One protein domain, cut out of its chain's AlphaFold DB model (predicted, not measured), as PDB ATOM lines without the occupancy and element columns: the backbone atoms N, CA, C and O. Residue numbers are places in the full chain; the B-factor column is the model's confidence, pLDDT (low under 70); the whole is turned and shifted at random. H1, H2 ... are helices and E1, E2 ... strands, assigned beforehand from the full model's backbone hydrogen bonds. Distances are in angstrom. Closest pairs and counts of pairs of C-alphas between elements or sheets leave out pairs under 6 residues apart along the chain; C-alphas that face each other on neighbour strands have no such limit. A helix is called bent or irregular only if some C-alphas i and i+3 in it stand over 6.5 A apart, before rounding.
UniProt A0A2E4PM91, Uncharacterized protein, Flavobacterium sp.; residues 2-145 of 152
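This is residues 2 to 145 of the 152 residues of an uncharacterized protein of Flavobacterium sp. (UniProt A0A2E4PM91). Three helices, H3, H4 and H5, stand side by side with their centres in a triangle, and H2 crosses H4 near that helix's last residues, while H1 packs on H2 and H3 at one end of the long axis. A small strand hairpin, E1 and E2, lies near H2 and H4, and the long link of residues 77 to 111 reaches away from the helices to Asn 102 at the other end of that axis. The printed part has 144 residues, with five named helices and two named strands in the order H1 H2 H3 H4 E1 E2 H5; the sheet, E1 - E2, is antiparallel and the class is mostly helix. The whole is compact, with a radius of gyration of the C-alphas of 14.6 A, though its outline is elongated, with spans of 48 by 31 by 29 A.

H1, residues 2 to 12, begins at C-alpha 2 at (126.185, 156.114, 121.264) and is 15.6 A long. H2, residues 25 to 40, is 22.7 A long. H3, residues 42 to 56, is 21.3 A long and irregular, with C-alphas 43 and 46 7.7 A apart. H4, residues 62 to 76, is 21.8 A long and begins at C-alpha 62 at (144.899, 147.052, 135.797). E1, residues 112 to 115, and E2, residues 118 to 121, measure 9.8 A and 10.2 A. H5, residues 135 to 145, is 15.4 A long and ends at C-alpha 145 at (154.119, 163.388, 114.921).

H3, H4 and H5 form a bundle, helices roughly side by side. H3 and H4, a helical hairpin, touch at a shallow tilt of 21 degrees, opposite ways; their closest C-alphas, of Thr 56 and Ser 62, are 5.6 A apart. H3 touches H5 with residues 46 to 50 alone, closest at the C-alphas of Phe 49 and Leu 136, 6.5 A. H4 and H5 only just touch, with 3 pairs of C-alphas within 8 A, the closest those of Leu 69 and Ala 135, 6.5 A. H2 touches H4 at a steep tilt of 70.0 degrees, only just steep; the closest C-alphas, of Ala 35 and Ile 76, are 5.3 A apart. H1 touches H3, with the C-alphas of Glu 4 and Val 48 closest at 5.8 A. H1 and H2, a helical hairpin, touch, with the C-alphas of Ala 10 and Thr 34 closest at 6.0 A. E1 and E2 form an antiparallel hairpin, with N 113 and O 120 2.9 A apart and N 120 and O 113 2.8 A apart, both within hydrogen-bond range. The closest C-alphas of H2 and E2, those of Trp 28 and Pro 119, are 7.0 A apart. Every O i to N i+4 pair is within hydrogen-bond range in H1, H2 and H5, against 9 of 11 in H3 and 8 of 11 in H4.

The two C-alphas farthest apart, those of Lys 2 and Asn 102, are 48.7 A from each other. The printed part has no cut. The links H1 to H2, H4 to E1 and E2 to H5 are long, with 12, 35 and 13 residues. Outside the named strands, residues 83 to 84 pair with residues 105 to 106, and residues 93 to 94 with residues 128 to 129, both antiparallel. The mean pLDDT of the printed part is 93.7, and residues 19 to 21 are under 70.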
ATOM      1  N   LYS A   2     126.229 157.484 121.858       86.62
ATOM      2  CA  LYS A   2     126.185 156.114 121.264       86.62
ATOM      3  C   LYS A   2     127.538 155.633 120.700       86.62
ATOM      4  O   LYS A   2     127.900 154.482 120.896       86.62
ATOM      5  N   LYS A   3     128.285 156.532 120.048       90.81
ATOM      6  CA  LYS A   3     129.612 156.251 119.469       90.81
ATOM      7  C   LYS A   3     130.714 156.075 120.518       90.81
ATOM      8  O   LYS A   3     131.585 155.235 120.341       90.81
ATOM      9  N   GLU A   4     130.671 156.861 121.595       94.25
ATOM     10  CA  GLU A   4     131.605 156.720 122.723       94.25
ATOM     11  C   GLU A   4     131.434 155.349 123.364       94.25
ATOM     12  O   GLU A   4     132.403 154.612 123.485       94.25
ATOM     13  N   GLN A   5     130.191 154.968 123.674       94.50
ATOM     14  CA  GLN A   5     129.919 153.679 124.299       94.50
ATOM     15  C   GLN A   5     130.311 152.504 123.397       94.50
ATOM     16  O   GLN A   5     130.842 151.511 123.879       94.50
ATOM     17  N   GLU A   6     130.074 152.611 122.086       94.75
ATOM     18  CA  GLU A   6     130.530 151.609 121.117       94.75
ATOM     19  C   GLU A   6     132.054 151.430 121.166       94.75
ATOM     20  O   GLU A   6     132.532 150.297 121.199       94.75
ATOM     21  N   LEU A   7     132.810 152.530 121.217       96.31
ATOM     22  CA  LEU A   7     134.268 152.498 121.310       96.31
ATOM     23  C   LEU A   7     134.766 151.959 122.651       96.31
ATOM     24  O   LEU A   7     135.668 151.131 122.654       96.31
ATOM     25  N   VAL A   8     134.175 152.376 123.770       97.00
ATOM     26  CA  VAL A   8     134.530 151.852 125.099       97.00
ATOM     27  C   VAL A   8     134.282 150.345 125.159       97.00
ATOM     28  O   VAL A   8     135.160 149.589 125.562       97.00
ATOM     29  N   ASN A   9     133.139 149.878 124.652       96.31
ATOM     30  CA  ASN A   9     132.856 148.446 124.557       96.31
ATOM     31  C   ASN A   9     133.862 147.724 123.643       96.31
ATOM     32  O   ASN A   9     134.281 146.611 123.945       96.31
ATOM     33  N   ALA A  10     134.257 148.341 122.525       97.12
ATOM     34  CA  ALA A  10     135.267 147.780 121.633       97.12
ATOM     35  C   ALA A  10     136.636 147.652 122.318       97.12
ATOM     36  O   ALA A  10     137.308 146.650 122.102       97.12
ATOM     37  N   LEU A  11     137.020 148.617 123.164       97.50
ATOM     38  CA  LEU A  11     138.247 148.562 123.966       97.50
ATOM     39  C   LEU A  11     138.213 147.433 125.000       97.50
ATOM     40  O   LEU A  11     139.176 146.678 125.094       97.50
ATOM     41  N   HIS A  12     137.101 147.270 125.724       96.25
ATOM     42  CA  HIS A  12     136.944 146.183 126.705       96.25
ATOM     43  C   HIS A  12     137.076 144.793 126.086       96.25
ATOM     44  O   HIS A  12     137.655 143.899 126.701       96.25
ATOM     45  N   ASN A  13     136.596 144.633 124.851       96.19
ATOM     46  CA  ASN A  13     136.672 143.377 124.107       96.19
ATOM     47  C   ASN A  13     138.055 143.085 123.506       96.19
ATOM     48  O   ASN A  13     138.248 142.007 122.948       96.19
ATOM     49  N   LEU A  14     139.015 144.014 123.575       97.06
ATOM     50  CA  LEU A  14     140.380 143.718 123.146       97.06
ATOM     51  C   LEU A  14     141.042 142.759 124.134       97.06
ATOM     52  O   LEU A  14     140.887 142.889 125.347       97.06
ATOM     53  N   LYS A  15     141.842 141.831 123.615       95.56
ATOM     54  CA  LYS A  15     142.714 140.996 124.440       95.56
ATOM     55  C   LYS A  15     143.868 141.833 124.990       95.56
ATOM     56  O   LYS A  15     144.509 142.573 124.242       95.56
ATOM     57  N   ALA A  16     144.122 141.734 126.291       95.06
ATOM     58  CA  ALA A  16     145.269 142.372 126.930       95.06
ATOM     59  C   ALA A  16     146.591 141.709 126.511       95.06
ATOM     60  O   ALA A  16     146.639 140.516 126.207       95.06
ATOM     61  N   TRP A  17     147.680 142.475 126.539       92.75
ATOM     62  CA  TRP A  17     149.039 141.951 126.459       92.75
ATOM     63  C   TRP A  17     149.401 141.298 127.801       92.75
ATOM     64  O   TRP A  17     149.844 141.967 128.732       92.75
ATOM     65  N   GLY A  18     149.123 140.000 127.919       83.81
ATOM     66  CA  GLY A  18     149.368 139.202 129.123       83.81
ATOM     67  C   GLY A  18     150.704 138.447 129.108       83.81
ATOM     68  O   GLY A  18     151.412 138.395 128.100       83.81
ATOM     69  N   SER A  19     151.053 137.854 130.255       66.38
ATOM     70  CA  SER A  19     152.316 137.116 130.475       66.38
ATOM     71  C   SER A  19     152.370 135.734 129.811       66.38
ATOM     72  O   SER A  19     153.444 135.159 129.627       66.38
ATOM     73  N   GLN A  20     151.213 135.193 129.441       66.56
ATOM     74  CA  GLN A  20     151.060 133.968 128.671       66.56
ATOM     75  C   GLN A  20     150.121 134.284 127.504       66.56
ATOM     76  O   GLN A  20     149.229 135.113 127.661       66.56
ATOM     77  N   TYR A  21     150.311 133.601 126.376       58.50
ATOM     78  CA  TYR A  21     149.486 133.617 125.158       58.50
ATOM     79  C   TYR A  21     149.932 134.522 124.005       58.50
ATOM     80  O   TYR A  21     150.070 135.738 124.101       58.50
ATOM     81  N   GLU A  22     150.070 133.851 122.864       81.81
ATOM     82  CA  GLU A  22     150.140 134.425 121.532       81.81
ATOM     83  C   GLU A  22     148.787 135.071 121.182       81.81
ATOM     84  O   GLU A  22     147.718 134.648 121.646       81.81
ATOM     85  N   PHE A  23     148.840 136.135 120.389       93.50
ATOM     86  CA  PHE A  23     147.654 136.721 119.777       93.50
ATOM     87  C   PHE A  23     147.361 135.946 118.502       93.50
ATOM     88  O   PHE A  23     148.245 135.820 117.645       93.50
ATOM     89  N   ASP A  24     146.141 135.442 118.378       93.62
ATOM     90  CA  ASP A  24     145.701 134.789 117.155       93.62
ATOM     91  C   ASP A  24     145.210 135.814 116.114       93.62
ATOM     92  O   ASP A  24     145.317 137.032 116.280       93.62
ATOM     93  N   GLU A  25     144.730 135.321 114.973       94.19
ATOM     94  CA  GLU A  25     144.239 136.192 113.906       94.19
ATOM     95  C   GLU A  25     142.977 136.965 114.325       94.19
ATOM     96  O   GLU A  25     142.840 138.131 113.958       94.19
ATOM     97  N   GLU A  26     142.097 136.373 115.139       95.75
ATOM     98  CA  GLU A  26     140.881 137.035 115.624       95.75
ATOM     99  C   GLU A  26     141.223 138.196 116.565       95.75
ATOM    100  O   GLU A  26     140.671 139.294 116.424       95.75
ATOM    101  N   ASP A  27     142.190 137.995 117.460       96.31
ATOM    102  CA  ASP A  27     142.715 139.037 118.337       96.31
ATOM    103  C   ASP A  27     143.185 140.250 117.519       96.31
ATOM    104  O   ASP A  27     142.768 141.389 117.762       96.31
ATOM    105  N   TRP A  28     144.010 140.023 116.494       96.81
ATOM    106  CA  TRP A  28     144.520 141.104 115.650       96.81
ATOM    107  C   TRP A  28     143.443 141.776 114.804       96.81
ATOM    108  O   TRP A  28     143.477 143.001 114.636       96.81
ATOM    109  N   GLU A  29     142.466 141.028 114.292       96.88
ATOM    110  CA  GLU A  29     141.322 141.613 113.592       96.88
ATOM    111  C   GLU A  29     140.495 142.516 114.514       96.88
ATOM    112  O   GLU A  29     140.094 143.611 114.103       96.88
ATOM    113  N   ASN A  30     140.313 142.133 115.780       97.56
ATOM    114  CA  ASN A  30     139.644 142.971 116.772       97.56
ATOM    115  C   ASN A  30     140.414 144.277 117.016       97.56
ATOM    116  O   ASN A  30     139.819 145.358 116.971       97.56
ATOM    117  N   TYR A  31     141.742 144.215 117.155       98.19
ATOM    118  CA  TYR A  31     142.582 145.415 117.251       98.19
ATOM    119  C   TYR A  31     142.467 146.315 116.015       98.19
ATOM    120  O   TYR A  31     142.251 147.523 116.145       98.19
ATOM    121  N   LYS A  32     142.562 145.750 114.806       97.81
ATOM    122  CA  LYS A  32     142.439 146.506 113.550       97.81
ATOM    123  C   LYS A  32     141.062 147.145 113.397       97.81
ATOM    124  O   LYS A  32     140.960 148.309 112.999       97.81
ATOM    125  N   LYS A  33     139.992 146.420 113.729       97.56
ATOM    126  CA  LYS A  33     138.619 146.936 113.707       97.56
ATOM    127  C   LYS A  33     138.462 148.101 114.679       97.56
ATOM    128  O   LYS A  33     137.995 149.164 114.267       97.56
ATOM    129  N   THR A  34     138.902 147.943 115.926       98.12
ATOM    130  CA  THR A  34     138.843 149.006 116.938       98.12
ATOM    131  C   THR A  34     139.663 150.220 116.510       98.12
ATOM    132  O   THR A  34     139.163 151.344 116.562       98.12
ATOM    133  N   ALA A  35     140.861 150.015 115.956       97.94
ATOM    134  CA  ALA A  35     141.691 151.086 115.413       97.94
ATOM    135  C   ALA A  35     140.982 151.860 114.287       97.94
ATOM    136  O   ALA A  35     140.954 153.092 114.315       97.94
ATOM    137  N   LYS A  36     140.327 151.172 113.340       96.94
ATOM    138  CA  LYS A  36     139.533 151.815 112.272       96.94
ATOM    139  C   LYS A  36     138.371 152.640 112.831       96.94
ATOM    140  O   LYS A  36     138.097 153.729 112.322       96.94
ATOM    141  N   ILE A  37     137.670 152.146 113.857       95.88
ATOM    142  CA  ILE A  37     136.589 152.903 114.515       95.88
ATOM    143  C   ILE A  37     137.178 154.149 115.187       95.88
ATOM    144  O   ILE A  37     136.644 155.247 115.019       95.88
ATOM    145  N   MET A  38     138.308 154.009 115.876       96.25
ATOM    146  CA  MET A  38     138.970 155.101 116.585       96.25
ATOM    147  C   MET A  38     139.471 156.195 115.627       96.25
ATOM    148  O   MET A  38     139.190 157.378 115.827       96.25
ATOM    149  N   GLN A  39     140.110 155.812 114.514       96.12
ATOM    150  CA  GLN A  39     140.572 156.735 113.469       96.12
ATOM    151  C   GLN A  39     139.423 157.563 112.854       96.12
ATOM    152  O   GLN A  39     139.629 158.727 112.501       96.12
ATOM    153  N   LYS A  40     138.214 156.988 112.749       95.62
ATOM    154  CA  LYS A  40     137.004 157.654 112.222       95.62
ATOM    155  C   LYS A  40     136.307 158.565 113.233       95.62
ATOM    156  O   LYS A  40     135.560 159.451 112.827       95.62
ATOM    157  N   ASN A  41     136.531 158.364 114.530       95.19
ATOM    158  CA  ASN A  41     135.803 159.040 115.606       95.19
ATOM    159  C   ASN A  41     136.741 159.853 116.518       95.19
ATOM    160  O   ASN A  41     136.594 159.858 117.737       95.19
ATOM    161  N   LYS A  42     137.692 160.588 115.921       93.69
ATOM    162  CA  LYS A  42     138.708 161.379 116.648       93.69
ATOM    163  C   LYS A  42     138.125 162.339 117.695       93.69
ATOM    164  O   LYS A  42     138.756 162.610 118.708       93.69
ATOM    165  N   SER A  43     136.924 162.864 117.448       94.75
ATOM    166  CA  SER A  43     136.297 163.882 118.295       94.75
ATOM    167  C   SER A  43     135.889 163.388 119.684       94.75
ATOM    168  O   SER A  43     135.633 164.225 120.538       94.75
ATOM    169  N   CYS A  44     135.786 162.072 119.907       95.31
ATOM    170  CA  CYS A  44     135.376 161.511 121.199       95.31
ATOM    171  C   CYS A  44     136.479 160.709 121.907       95.31
ATOM    172  O   CYS A  44     136.195 159.994 122.863       95.31
ATOM    173  N   ILE A  45     137.729 160.790 121.433       95.50
ATOM    174  CA  ILE A  45     138.835 159.981 121.970       95.50
ATOM    175  C   ILE A  45     139.169 160.337 123.411       95.50
ATOM    176  O   ILE A  45     139.410 159.430 124.199       95.50
ATOM    177  N   VAL A  46     139.116 161.623 123.765       95.44
ATOM    178  CA  VAL A  46     139.354 162.084 125.140       95.44
ATOM    179  C   VAL A  46     138.398 161.378 126.102       95.44
ATOM    180  O   VAL A  46     138.845 160.687 127.009       95.44
ATOM    181  N   GLN A  47     137.091 161.455 125.837       96.50
ATOM    182  CA  GLN A  47     136.063 160.867 126.697       96.50
ATOM    183  C   GLN A  47     136.158 159.338 126.744       96.50
ATOM    184  O   GLN A  47     136.001 158.744 127.806       96.50
ATOM    185  N   VAL A  48     136.437 158.695 125.605       97.00
ATOM    186  CA  VAL A  48     136.600 157.235 125.527       97.00
ATOM    187  C   VAL A  48     137.796 156.771 126.361       97.00
ATOM    188  O   VAL A  48     137.685 155.780 127.079       97.00
ATOM    189  N   PHE A  49     138.927 157.475 126.283       96.81
ATOM    190  CA  PHE A  49     140.139 157.122 127.022       96.81
ATOM    191  C   PHE A  49     139.953 157.350 128.518       96.81
ATOM    192  O   PHE A  49     140.265 156.463 129.305       96.81
ATOM    193  N   GLU A  50     139.399 158.496 128.914       95.00
ATOM    194  CA  GLU A  50     139.094 158.789 130.316       95.00
ATOM    195  C   GLU A  50     138.138 157.753 130.911       95.00
ATOM    196  O   GLU A  50     138.397 157.229 131.993       95.00
ATOM    197  N   GLN A  51     137.060 157.413 130.197       95.75
ATOM    198  CA  GLN A  51     136.107 156.405 130.651       95.75
ATOM    199  C   GLN A  51     136.774 155.032 130.803       95.75
ATOM    200  O   GLN A  51     136.708 154.444 131.880       95.75
ATOM    201  N   PHE A  52     137.459 154.546 129.764       96.50
ATOM    202  CA  PHE A  52     138.118 153.239 129.796       96.50
ATOM    203  C   PHE A  52     139.181 153.148 130.902       96.50
ATOM    204  O   PHE A  52     139.247 152.156 131.628       96.50
ATOM    205  N   MET A  53     139.993 154.192 131.082       94.31
ATOM    206  CA  MET A  53     141.014 154.218 132.132       94.31
ATOM    207  C   MET A  53     140.382 154.245 133.529       94.31
ATOM    208  O   MET A  53     140.801 153.492 134.403       94.31
ATOM    209  N   ASN A  54     139.330 155.038 133.749       93.81
ATOM    210  CA  ASN A  54     138.629 155.065 135.036       93.81
ATOM    211  C   ASN A  54     137.983 153.715 135.384       93.81
ATOM    212  O   ASN A  54     138.011 153.304 136.544       93.81
ATOM    213  N   GLU A  55     137.426 153.017 134.392       94.38
ATOM    214  CA  GLU A  55     136.813 151.698 134.579       94.38
ATOM    215  C   GLU A  55     137.857 150.608 134.880       94.38
ATOM    216  O   GLU A  55     137.589 149.706 135.673       94.38
ATOM    217  N   THR A  56     139.060 150.703 134.306       92.62
ATOM    218  CA  THR A  56     140.113 149.680 134.451       92.62
ATOM    219  C   THR A  56     141.031 149.889 135.656       92.62
ATOM    220  O   THR A  56     141.581 148.917 136.176       92.62
ATOM    221  N   LEU A  57     141.154 151.117 136.176       88.81
ATOM    222  CA  LEU A  57     141.995 151.436 137.342       88.81
ATOM    223  C   LEU A  57     141.639 150.640 138.608       88.81
ATOM    224  O   LEU A  57     142.508 150.402 139.445       88.81
ATOM    225  N   LEU A  58     140.373 150.243 138.757       86.94
ATOM    226  CA  LEU A  58     139.874 149.509 139.925       86.94
ATOM    227  C   LEU A  58     139.940 147.984 139.761       86.94
ATOM    228  O   LEU A  58     139.623 147.255 140.704       86.94
ATOM    229  N   LEU A  59     140.323 147.489 138.582       87.81
ATOM    230  CA  LEU A  59     140.359 146.060 138.301       87.81
ATOM    231  C   LEU A  59     141.649 145.415 138.834       87.81
ATOM    232  O   LEU A  59     142.725 146.025 138.793       87.81
ATOM    233  N   PRO A  60     141.586 144.147 139.283       76.38
ATOM    234  CA  PRO A  60     142.777 143.311 139.380       76.38
ATOM    235  C   PRO A  60     143.499 143.297 138.025       76.38
ATOM    236  O   PRO A  60     142.844 143.238 136.990       76.38
ATOM    237  N   PHE A  61     144.833 143.342 138.024       83.75
ATOM    238  CA  PHE A  61     145.638 143.387 136.792       83.75
ATOM    239  C   PHE A  61     145.395 144.627 135.915       83.75
ATOM    240  O   PHE A  61     145.551 144.566 134.699       83.75
ATOM    241  N   SER A  62     145.095 145.782 136.518       87.62
ATOM    242  CA  SER A  62     144.899 147.052 135.797       87.62
ATOM    243  C   SER A  62     146.006 147.377 134.782       87.62
ATOM    244  O   SER A  62     145.724 147.920 133.723       87.62
ATOM    245  N   SER A  63     147.259 146.980 135.031       90.19
ATOM    246  CA  SER A  63     148.357 147.159 134.067       90.19
ATOM    247  C   SER A  63     148.228 146.318 132.787       90.19
ATOM    248  O   SER A  63     148.671 146.757 131.728       90.19
ATOM    249  N   GLU A  64     147.629 145.125 132.860       92.81
ATOM    250  CA  GLU A  64     147.312 144.329 131.667       92.81
ATOM    251  C   GLU A  64     146.171 144.990 130.886       92.81
ATOM    252  O   GLU A  64     146.232 145.092 129.666       92.81
ATOM    253  N   GLU A  65     145.171 145.545 131.563       94.88
ATOM    254  CA  GLU A  65     144.094 146.291 130.902       94.88
ATOM    255  C   GLU A  65     144.602 147.566 130.208       94.88
ATOM    256  O   GLU A  65     144.272 147.825 129.048       94.88
ATOM    257  N   GLU A  66     145.500 148.314 130.855       94.88
ATOM    258  CA  GLU A  66     146.195 149.464 130.258       94.88
ATOM    259  C   GLU A  66     146.954 149.087 128.977       94.88
ATOM    260  O   GLU A  66     147.037 149.880 128.029       94.88
ATOM    261  N   SER A  67     147.484 147.860 128.920       95.69
ATOM    262  CA  SER A  67     148.233 147.379 127.761       95.69
ATOM    263  C   SER A  67     147.379 147.309 126.484       95.69
ATOM    264  O   SER A  67     147.921 147.424 125.384       95.69
ATOM    265  N   LYS A  68     146.044 147.205 126.605       97.06
ATOM    266  CA  LYS A  68     145.129 147.203 125.453       97.06
ATOM    267  C   LYS A  68     145.227 148.508 124.673       97.06
ATOM    268  O   LYS A  68     145.421 148.503 123.458       97.06
ATOM    269  N   LEU A  69     145.165 149.642 125.375       97.75
ATOM    270  CA  LEU A  69     145.362 150.953 124.754       97.75
ATOM    271  C   LEU A  69     146.788 151.114 124.240       97.75
ATOM    272  O   LEU A  69     146.993 151.646 123.151       97.75
ATOM    273  N   PHE A  70     147.770 150.624 124.988       97.56
ATOM    274  CA  PHE A  70     149.167 150.691 124.588       97.56
ATOM    275  C   PHE A  70     149.417 150.004 123.239       97.56
ATOM    276  O   PHE A  70     149.933 150.653 122.327       97.56
ATOM    277  N   LEU A  71     148.977 148.752 123.071       97.81
ATOM    278  CA  LEU A  71     149.062 148.032 121.799       97.81
ATOM    279  C   LEU A  71     148.229 148.712 120.709       97.81
ATOM    280  O   LEU A  71     148.709 148.895 119.591       97.81
ATOM    281  N   LEU A  72     147.006 149.144 121.030       98.44
ATOM    282  CA  LEU A  72     146.114 149.782 120.065       98.44
ATOM    283  C   LEU A  72     146.734 151.043 119.451       98.44
ATOM    284  O   LEU A  72     146.618 151.256 118.244       98.44
ATOM    285  N   LEU A  73     147.444 151.856 120.237       98.50
ATOM    286  CA  LEU A  73     148.140 153.033 119.716       98.50
ATOM    287  C   LEU A  73     149.252 152.661 118.716       98.50
ATOM    288  O   LEU A  73     149.382 153.329 117.689       98.50
ATOM    289  N   ARG A  74     149.968 151.545 118.917       97.94
ATOM    290  CA  ARG A  74     150.951 151.017 117.940       97.94
ATOM    291  C   ARG A  74     150.285 150.464 116.671       97.94
ATOM    292  O   ARG A  74     150.942 150.348 115.635       97.94
ATOM    293  N   ILE A  75     148.994 150.126 116.732       98.31
ATOM    294  CA  ILE A  75     148.201 149.713 115.564       98.31
ATOM    295  C   ILE A  75     147.671 150.923 114.783       98.31
ATOM    296  O   ILE A  75     147.668 150.913 113.552       98.31
ATOM    297  N   ILE A  76     147.219 151.965 115.485       98.31
ATOM    298  CA  ILE A  76     146.593 153.156 114.891       98.31
ATOM    299  C   ILE A  76     147.595 154.011 114.117       98.31
ATOM    300  O   ILE A  76     147.232 154.568 113.075       98.31
ATOM    301  N   PHE A  77     148.815 154.149 114.632       98.19
ATOM    302  CA  PHE A  77     149.838 155.038 114.088       98.19
ATOM    303  C   PHE A  77     150.903 154.278 113.295       98.19
ATOM    304  O   PHE A  77     151.262 153.141 113.612       98.19
ATOM    305  N   ASP A  78     151.417 154.917 112.245       97.56
ATOM    306  CA  ASP A  78     152.526 154.380 111.458       97.56
ATOM    307  C   ASP A  78     153.864 154.725 112.122       97.56
ATOM    308  O   ASP A  78     154.549 155.676 111.746       97.56
ATOM    309  N   LEU A  79     154.175 153.999 113.197       96.88
ATOM    310  CA  LEU A  79     155.394 154.191 113.980       96.88
ATOM    311  C   LEU A  79     156.591 153.491 113.315       96.88
ATOM    312  O   LEU A  79     156.443 152.346 112.876       96.88
ATOM    313  N   PRO A  80     157.778 154.123 113.283       95.75
ATOM    314  CA  PRO A  80     158.997 153.465 112.827       95.75
ATOM    315  C   PRO A  80     159.464 152.387 113.823       95.75
ATOM    316  O   PRO A  80     159.408 152.578 115.039       95.75
ATOM    317  N   GLU A  81     159.990 151.270 113.307       94.50
ATOM    318  CA  GLU A  81     160.612 150.219 114.137       94.50
ATOM    319  C   GLU A  81     161.905 150.677 114.814       94.50
ATOM    320  O   GLU A  81     162.301 150.090 115.811       94.50
ATOM    321  N   LEU A  82     162.596 151.676 114.267       95.06
ATOM    322  CA  LEU A  82     163.792 152.267 114.859       95.06
ATOM    323  C   LEU A  82     163.782 153.768 114.598       95.06
ATOM    324  O   LEU A  82     163.710 154.197 113.447       95.06
ATOM    325  N   ASP A  83     163.902 154.556 115.660       95.25
ATOM    326  CA  ASP A  83     164.043 156.009 115.583       95.25
ATOM    327  C   ASP A  83     165.062 156.520 116.604       95.25
ATOM    328  O   ASP A  83     165.533 155.769 117.452       95.25
ATOM    329  N   ASP A  84     165.457 157.782 116.493       94.88
ATOM    330  CA  ASP A  84     166.384 158.443 117.410       94.88
ATOM    331  C   ASP A  84     165.848 158.463 118.854       94.88
ATOM    332  O   ASP A  84     164.677 158.738 119.108       94.88
ATOM    333  N   VAL A  85     166.712 158.198 119.834       93.50
ATOM    334  CA  VAL A  85     166.346 158.231 121.257       93.50
ATOM    335  C   VAL A  85     165.789 159.589 121.699       93.50
ATOM    336  O   VAL A  85     164.953 159.642 122.595       93.50
ATOM    337  N   LYS A  86     166.177 160.699 121.056       92.25
ATOM    338  CA  LYS A  86     165.625 162.033 121.367       92.25
ATOM    339  C   LYS A  86     164.117 162.134 121.106       92.25
ATOM    340  O   LYS A  86     163.440 163.010 121.642       92.25
ATOM    341  N   ASP A  87     163.615 161.252 120.249       88.75
ATOM    342  CA  ASP A  87     162.238 161.180 119.795       88.75
ATOM    343  C   ASP A  87     161.399 160.205 120.639       88.75
ATOM    344  O   ASP A  87     160.167 160.166 120.514       88.75
ATOM    345  N   PHE A  88     162.053 159.474 121.546       91.31
ATOM    346  CA  PHE A  88     161.437 158.614 122.541       91.31
ATOM    347  C   PHE A  88     160.830 159.420 123.688       91.31
ATOM    348  O   PHE A  88     161.467 160.307 124.258       91.31
ATOM    349  N   ARG A  89     159.606 159.063 124.083       92.69
ATOM    350  CA  ARG A  89     158.984 159.549 125.317       92.69
ATOM    351  C   ARG A  89     158.300 158.387 126.038       92.69
ATOM    352  O   ARG A  89     157.428 157.764 125.436       92.69
ATOM    353  N   PRO A  90     158.673 158.077 127.292       91.25
ATOM    354  CA  PRO A  90     157.995 157.045 128.062       91.25
ATOM    355  C   PRO A  90     156.696 157.594 128.667       91.25
ATOM    356  O   PRO A  90     156.720 158.563 129.421       91.25
ATOM    357  N   PHE A  91     155.573 156.937 128.376       93.94
ATOM    358  CA  PHE A  91     154.250 157.238 128.958       93.94
ATOM    359  C   PHE A  91     153.814 156.201 130.013       93.94
ATOM    360  O   PHE A  91     152.751 156.321 130.626       93.94
ATOM    361  N   LYS A  92     154.647 155.170 130.217       93.19
ATOM    362  CA  LYS A  92     154.561 154.121 131.245       93.19
ATOM    363  C   LYS A  92     155.943 153.489 131.439       93.19
ATOM    364  O   LYS A  92     156.734 153.444 130.499       93.19
ATOM    365  N   GLY A  93     156.223 152.967 132.633       90.88
ATOM    366  CA  GLY A  93     157.418 152.163 132.903       90.88
ATOM    367  C   GLY A  93     157.195 150.671 132.646       90.88
ATOM    368  O   GLY A  93     157.045 149.916 133.603       90.88
ATOM    369  N   TRP A  94     157.148 150.233 131.386       91.75
ATOM    370  CA  TRP A  94     157.095 148.799 131.047       91.75
ATOM    371  C   TRP A  94     158.404 148.104 131.447       91.75
ATOM    372  O   TRP A  94     159.483 148.640 131.201       91.75
ATOM    373  N   VAL A  95     158.325 146.938 132.098       91.75
ATOM    374  CA  VAL A  95     159.491 146.302 132.751       91.75
ATOM    375  C   VAL A  95     160.546 145.820 131.757       91.75
ATOM    376  O   VAL A  95     161.730 145.853 132.082       91.75
ATOM    377  N   ASN A  96     160.133 145.416 130.561       90.19
ATOM    378  CA  ASN A  96     160.996 144.836 129.537       90.19
ATOM    379  C   ASN A  96     161.064 145.684 128.261       90.19
ATOM    380  O   ASN A  96     161.251 145.153 127.164       90.19
ATOM    381  N   TRP A  97     160.903 147.004 128.398       89.88
ATOM    382  CA  TRP A  97     161.167 147.907 127.283       89.88
ATOM    383  C   TRP A  97     162.615 147.711 126.795       89.88
ATOM    384  O   TRP A  97     163.520 147.674 127.631       89.88
ATOM    385  N   PRO A  98     162.861 147.578 125.480       89.81
ATOM    386  CA  PRO A  98     164.192 147.292 124.967       89.81
ATOM    387  C   PRO A  98     165.146 148.463 125.204       89.81
ATOM    388  O   PRO A  98     164.776 149.627 125.028       89.81
ATOM    389  N   ASP A  99     166.394 148.140 125.530       91.19
ATOM    390  CA  ASP A  99     167.472 149.124 125.578       91.19
ATOM    391  C   ASP A  99     167.692 149.786 124.210       91.19
ATOM    392  O   ASP A  99     167.313 149.273 123.149       91.19
ATOM    393  N   TYR A 100     168.341 150.948 124.235       93.12
ATOM    394  CA  TYR A 100     168.741 151.639 123.017       93.12
ATOM    395  C   TYR A 100     169.826 150.851 122.279       93.12
ATOM    396  O   TYR A 100     170.685 150.210 122.883       93.12
ATOM    397  N   THR A 101     169.818 150.927 120.951       92.38
ATOM    398  CA  THR A 101     170.905 150.376 120.141       92.38
ATOM    399  C   THR A 101     172.192 151.185 120.344       92.38
ATOM    400  O   THR A 101     172.160 152.339 120.776       92.38
ATOM    401  N   ASN A 102     173.333 150.627 119.926       91.50
ATOM    402  CA  ASN A 102     174.630 151.325 119.933       91.50
ATOM    403  C   ASN A 102     174.641 152.627 119.104       91.50
ATOM    404  O   ASN A 102     175.540 153.449 119.255       91.50
ATOM    405  N   GLU A 103     173.652 152.820 118.232       93.44
ATOM    406  CA  GLU A 103     173.480 154.008 117.391       93.44
ATOM    407  C   GLU A 103     172.500 155.028 118.003       93.44
ATOM    408  O   GLU A 103     172.007 155.910 117.301       93.44
ATOM    409  N   ASN A 104     172.190 154.908 119.301       93.94
ATOM    410  CA  ASN A 104     171.181 155.711 120.000       93.94
ATOM    411  C   ASN A 104     169.799 155.642 119.329       93.94
ATOM    412  O   ASN A 104     169.096 156.650 119.219       93.94
ATOM    413  N   LYS A 105     169.413 154.450 118.857       95.75
ATOM    414  CA  LYS A 105     168.073 154.193 118.321       95.75
ATOM    415  C   LYS A 105     167.214 153.425 119.314       95.75
ATOM    416  O   LYS A 105     167.725 152.621 120.084       95.75
ATOM    417  N   VAL A 106     165.906 153.634 119.263       95.12
ATOM    418  CA  VAL A 106     164.912 152.891 120.043       95.12
ATOM    419  C   VAL A 106     163.805 152.380 119.131       95.12
ATOM    420  O   VAL A 106     163.482 153.015 118.125       95.12
ATOM    421  N   ASN A 107     163.197 151.251 119.494       95.00
ATOM    422  CA  ASN A 107     162.016 150.764 118.803       95.00
ATOM    423  C   ASN A 107     160.748 151.454 119.314       95.00
ATOM    424  O   ASN A 107     160.295 151.186 120.426       95.00
ATOM    425  N   LEU A 108     160.174 152.339 118.495       95.69
ATOM    426  CA  LEU A 108     158.956 153.071 118.842       95.69
ATOM    427  C   LEU A 108     157.678 152.255 118.613       95.69
ATOM    428  O   LEU A 108     156.665 152.535 119.254       95.69
ATOM    429  N   SER A 109     157.716 151.244 117.739       96.12
ATOM    430  CA  SER A 109     156.592 150.332 117.511       96.12
ATOM    431  C   SER A 109     156.539 149.175 118.509       96.12
ATOM    432  O   SER A 109     155.556 148.437 118.511       96.12
ATOM    433  N   TRP A 110     157.555 149.012 119.361       95.88
ATOM    434  CA  TRP A 110     157.595 147.968 120.382       95.88
ATOM    435  C   TRP A 110     156.316 147.984 121.246       95.88
ATOM    436  O   TRP A 110     155.816 149.067 121.583       95.88
ATOM    437  N   PRO A 111     155.757 146.809 121.603       95.75
ATOM    438  CA  PRO A 111     156.240 145.439 121.382       95.75
ATOM    439  C   PRO A 111     155.752 144.836 120.062       95.75
ATOM    440  O   PRO A 111     155.766 143.616 119.903       95.75
ATOM    441  N   LEU A 112     155.293 145.665 119.122       95.94
ATOM    442  CA  LEU A 112     154.788 145.229 117.830       95.94
ATOM    443  C   LEU A 112     155.825 145.399 116.720       95.94
ATOM    444  O   LEU A 112     156.558 146.389 116.642       95.94
ATOM    445  N   ARG A 113     155.805 144.442 115.801       94.81
ATOM    446  CA  ARG A 113     156.366 144.553 114.456       94.81
ATOM    447  C   ARG A 113     155.242 144.392 113.442       94.81
ATOM    448  O   ARG A 113     154.309 143.627 113.670       94.81
ATOM    449  N   TRP A 114     155.352 145.083 112.314       94.62
ATOM    450  CA  TRP A 114     154.468 144.886 111.171       94.62
ATOM    451  C   TRP A 114     155.189 144.090 110.090       94.62
ATOM    452  O   TRP A 114     156.266 144.472 109.641       94.62
ATOM    453  N   LYS A 115     154.585 142.986 109.652       93.50
ATOM    454  CA  LYS A 115     155.070 142.181 108.531       93.50
ATOM    455  C   LYS A 115     153.893 141.854 107.623       93.50
ATOM    456  O   LYS A 115     152.882 141.360 108.107       93.50
ATOM    457  N   ASP A 116     154.007 142.158 106.333       92.44
ATOM    458  CA  ASP A 116     152.959 141.887 105.337       92.44
ATOM    459  C   ASP A 116     151.572 142.431 105.758       92.44
ATOM    460  O   ASP A 116     150.566 141.730 105.695       92.44
ATOM    461  N   ASN A 117     151.526 143.677 106.259       89.94
ATOM    462  CA  ASN A 117     150.327 144.329 106.819       89.94
ATOM    463  C   ASN A 117     149.674 143.602 108.013       89.94
ATOM    464  O   ASN A 117     148.526 143.887 108.363       89.94
ATOM    465  N   LYS A 118     150.403 142.704 108.683       94.31
ATOM    466  CA  LYS A 118     149.951 142.029 109.900       94.31
ATOM    467  C   LYS A 118     150.807 142.447 111.104       94.31
ATOM    468  O   LYS A 118     152.039 142.387 111.016       94.31
ATOM    469  N   PRO A 119     150.190 142.880 112.219       96.00
ATOM    470  CA  PRO A 119     150.909 143.100 113.464       96.00
ATOM    471  C   PRO A 119     151.316 141.762 114.090       96.00
ATOM    472  O   PRO A 119     150.595 140.771 114.000       96.00
ATOM    473  N   GLN A 120     152.481 141.742 114.725       95.19
ATOM    474  CA  GLN A 120     153.008 140.598 115.464       95.19
ATOM    475  C   GLN A 120     153.671 141.088 116.747       95.19
ATOM    476  O   GLN A 120     154.379 142.099 116.729       95.19
ATOM    477  N   LEU A 121     153.480 140.358 117.846       95.00
ATOM    478  CA  LEU A 121     154.243 140.587 119.069       95.00
ATOM    479  C   LEU A 121     155.676 140.094 118.882       95.00
ATOM    480  O   LEU A 121     155.906 138.976 118.425       95.00
ATOM    481  N   ILE A 122     156.635 140.931 119.266       94.44
ATOM    482  CA  ILE A 122     158.060 140.581 119.328       94.44
ATOM    483  C   ILE A 122     158.580 140.508 120.770       94.44
ATOM    484  O   ILE A 122     159.769 140.281 120.979       94.44
ATOM    485  N   ALA A 123     157.703 140.711 121.757       92.94
ATOM    486  CA  ALA A 123     158.000 140.594 123.179       92.94
ATOM    487  C   ALA A 123     156.751 140.165 123.967       92.94
ATOM    488  O   ALA A 123     155.621 140.495 123.595       92.94
ATOM    489  N   ASN A 124     156.970 139.460 125.076       92.06
ATOM    490  CA  ASN A 124     155.924 139.097 126.035       92.06
ATOM    491  C   ASN A 124     155.727 140.210 127.064       92.06
ATOM    492  O   ASN A 124     156.625 141.020 127.269       92.06
ATOM    493  N   TYR A 125     154.583 140.242 127.739       93.06
ATOM    494  CA  TYR A 125     154.392 141.169 128.846       93.06
ATOM    495  C   TYR A 125     155.119 140.670 130.102       93.06
ATOM    496  O   TYR A 125     154.895 139.549 130.557       93.06
ATOM    497  N   GLU A 126     155.963 141.520 130.689       93.12
ATOM    498  CA  GLU A 126     156.737 141.206 131.905       93.12
ATOM    499  C   GLU A 126     156.375 142.101 133.099       93.12
ATOM    500  O   GLU A 126     157.047 142.099 134.133       93.12
ATOM    501  N   GLY A 127     155.297 142.874 132.977       92.19
ATOM    502  CA  GLY A 127     154.850 143.794 134.013       92.19
ATOM    503  C   GLY A 127     155.079 145.264 133.674       92.19
ATOM    504  O   GLY A 127     155.689 145.644 132.671       92.19
ATOM    505  N   SER A 128     154.598 146.118 134.572       92.75
ATOM    506  CA  SER A 128     154.799 147.561 134.511       92.75
ATOM    507  C   SER A 128     155.084 148.128 135.905       92.75
ATOM    508  O   SER A 128     154.777 147.503 136.923       92.75
ATOM    509  N   LYS A 129     155.710 149.303 135.960       91.94
ATOM    510  CA  LYS A 129     156.066 150.024 137.185       91.94
ATOM    511  C   LYS A 129     155.637 151.486 137.088       91.94
ATOM    512  O   LYS A 129     155.561 152.062 136.002       91.94
ATOM    513  N   GLY A 130     155.452 152.100 138.253       91.81
ATOM    514  CA  GLY A 130     155.181 153.529 138.380       91.81
ATOM    515  C   GLY A 130     153.705 153.882 138.219       91.81
ATOM    516  O   GLY A 130     152.826 153.124 138.625       91.81
ATOM    517  N   LEU A 131     153.454 155.074 137.677       92.19
ATOM    518  CA  LEU A 131     152.114 155.640 137.525       92.19
ATOM    519  C   LEU A 131     151.267 154.863 136.497       92.19
ATOM    520  O   LEU A 131     151.825 154.127 135.676       92.19
ATOM    521  N   PRO A 132     149.931 155.019 136.519       93.19
ATOM    522  CA  PRO A 132     149.048 154.537 135.458       93.19
ATOM    523  C   PRO A 132     149.481 154.997 134.067       93.19
ATOM    524  O   PRO A 132     150.133 156.033 133.913       93.19
ATOM    525  N   TYR A 133     149.121 154.218 133.053       95.81
ATOM    526  CA  TYR A 133     149.486 154.522 131.675       95.81
ATOM    527  C   TYR A 133     148.825 155.813 131.175       95.81
ATOM    528  O   TYR A 133     147.603 155.954 131.188       95.81
ATOM    529  N   GLN A 134     149.633 156.750 130.677       96.38
ATOM    530  CA  GLN A 134     149.172 158.036 130.147       96.38
ATOM    531  C   GLN A 134     148.743 157.926 128.674       96.38
ATOM    532  O   GLN A 134     149.305 158.570 127.788       96.38
ATOM    533  N   ALA A 135     147.736 157.091 128.397       96.81
ATOM    534  CA  ALA A 135     147.312 156.772 127.031       96.81
ATOM    535  C   ALA A 135     146.895 158.008 126.210       96.81
ATOM    536  O   ALA A 135     147.185 158.085 125.017       96.81
ATOM    537  N   LEU A 136     146.219 158.981 126.833       96.88
ATOM    538  CA  LEU A 136     145.756 160.187 126.135       96.88
ATOM    539  C   LEU A 136     146.919 161.103 125.740       96.88
ATOM    540  O   LEU A 136     146.939 161.624 124.623       96.88
ATOM    541  N   ASP A 137     147.899 161.266 126.626       97.75
ATOM    542  CA  ASP A 137     149.091 162.069 126.350       97.75
ATOM    543  C   ASP A 137     149.909 161.449 125.216       97.75
ATOM    544  O   ASP A 137     150.344 162.158 124.305       97.75
ATOM    545  N   GLU A 138     150.048 160.121 125.212       97.81
ATOM    546  CA  GLU A 138     150.725 159.422 124.123       97.81
ATOM    547  C   GLU A 138     149.953 159.529 122.805       97.81
ATOM    548  O   GLU A 138     150.552 159.824 121.770       97.81
ATOM    549  N   TYR A 139     148.627 159.354 122.822       98.12
ATOM    550  CA  TYR A 139     147.801 159.533 121.629       98.12
ATOM    551  C   TYR A 139     147.998 160.922 121.016       98.12
ATOM    552  O   TYR A 139     148.202 161.036 119.808       98.12
ATOM    553  N   ASN A 140     147.974 161.973 121.839       97.62
ATOM    554  CA  ASN A 140     148.184 163.346 121.384       97.62
ATOM    555  C   ASN A 140     149.604 163.557 120.844       97.62
ATOM    556  O   ASN A 140     149.777 164.207 119.809       97.62
ATOM    557  N   TYR A 141     150.614 162.977 121.500       97.38
ATOM    558  CA  TYR A 141     151.995 163.006 121.024       97.38
ATOM    559  C   TYR A 141     152.136 162.333 119.652       97.38
ATOM    560  O   TYR A 141     152.695 162.929 118.728       97.38
ATOM    561  N   PHE A 142     151.584 161.130 119.483       97.75
ATOM    562  CA  PHE A 142     151.610 160.418 118.209       97.75
ATOM    563  C   PHE A 142     150.802 161.133 117.132       97.75
ATOM    564  O   PHE A 142     151.285 161.253 116.011       97.75
ATOM    565  N   LEU A 143     149.635 161.690 117.460       97.00
ATOM    566  CA  LEU A 143     148.816 162.456 116.520       97.00
ATOM    567  C   LEU A 143     149.547 163.677 115.954       97.00
ATOM    568  O   LEU A 143     149.355 164.012 114.786       97.00
ATOM    569  N   GLY A 144     150.386 164.328 116.760       96.88
ATOM    570  CA  GLY A 144     151.194 165.465 116.322       96.88
ATOM    571  C   GLY A 144     152.420 165.091 115.484       96.88
ATOM    572  O   GLY A 144     153.020 165.984 114.885       96.88
ATOM    573  N   LYS A 145     152.811 163.810 115.444       96.88
ATOM    574  CA  LYS A 145     154.119 163.388 114.921       96.88
ATOM    575  C   LYS A 145     154.066 162.328 113.827       96.88
ATOM    576  O   LYS A 145     154.860 162.385 112.893       96.88
TER     577      LYS A 145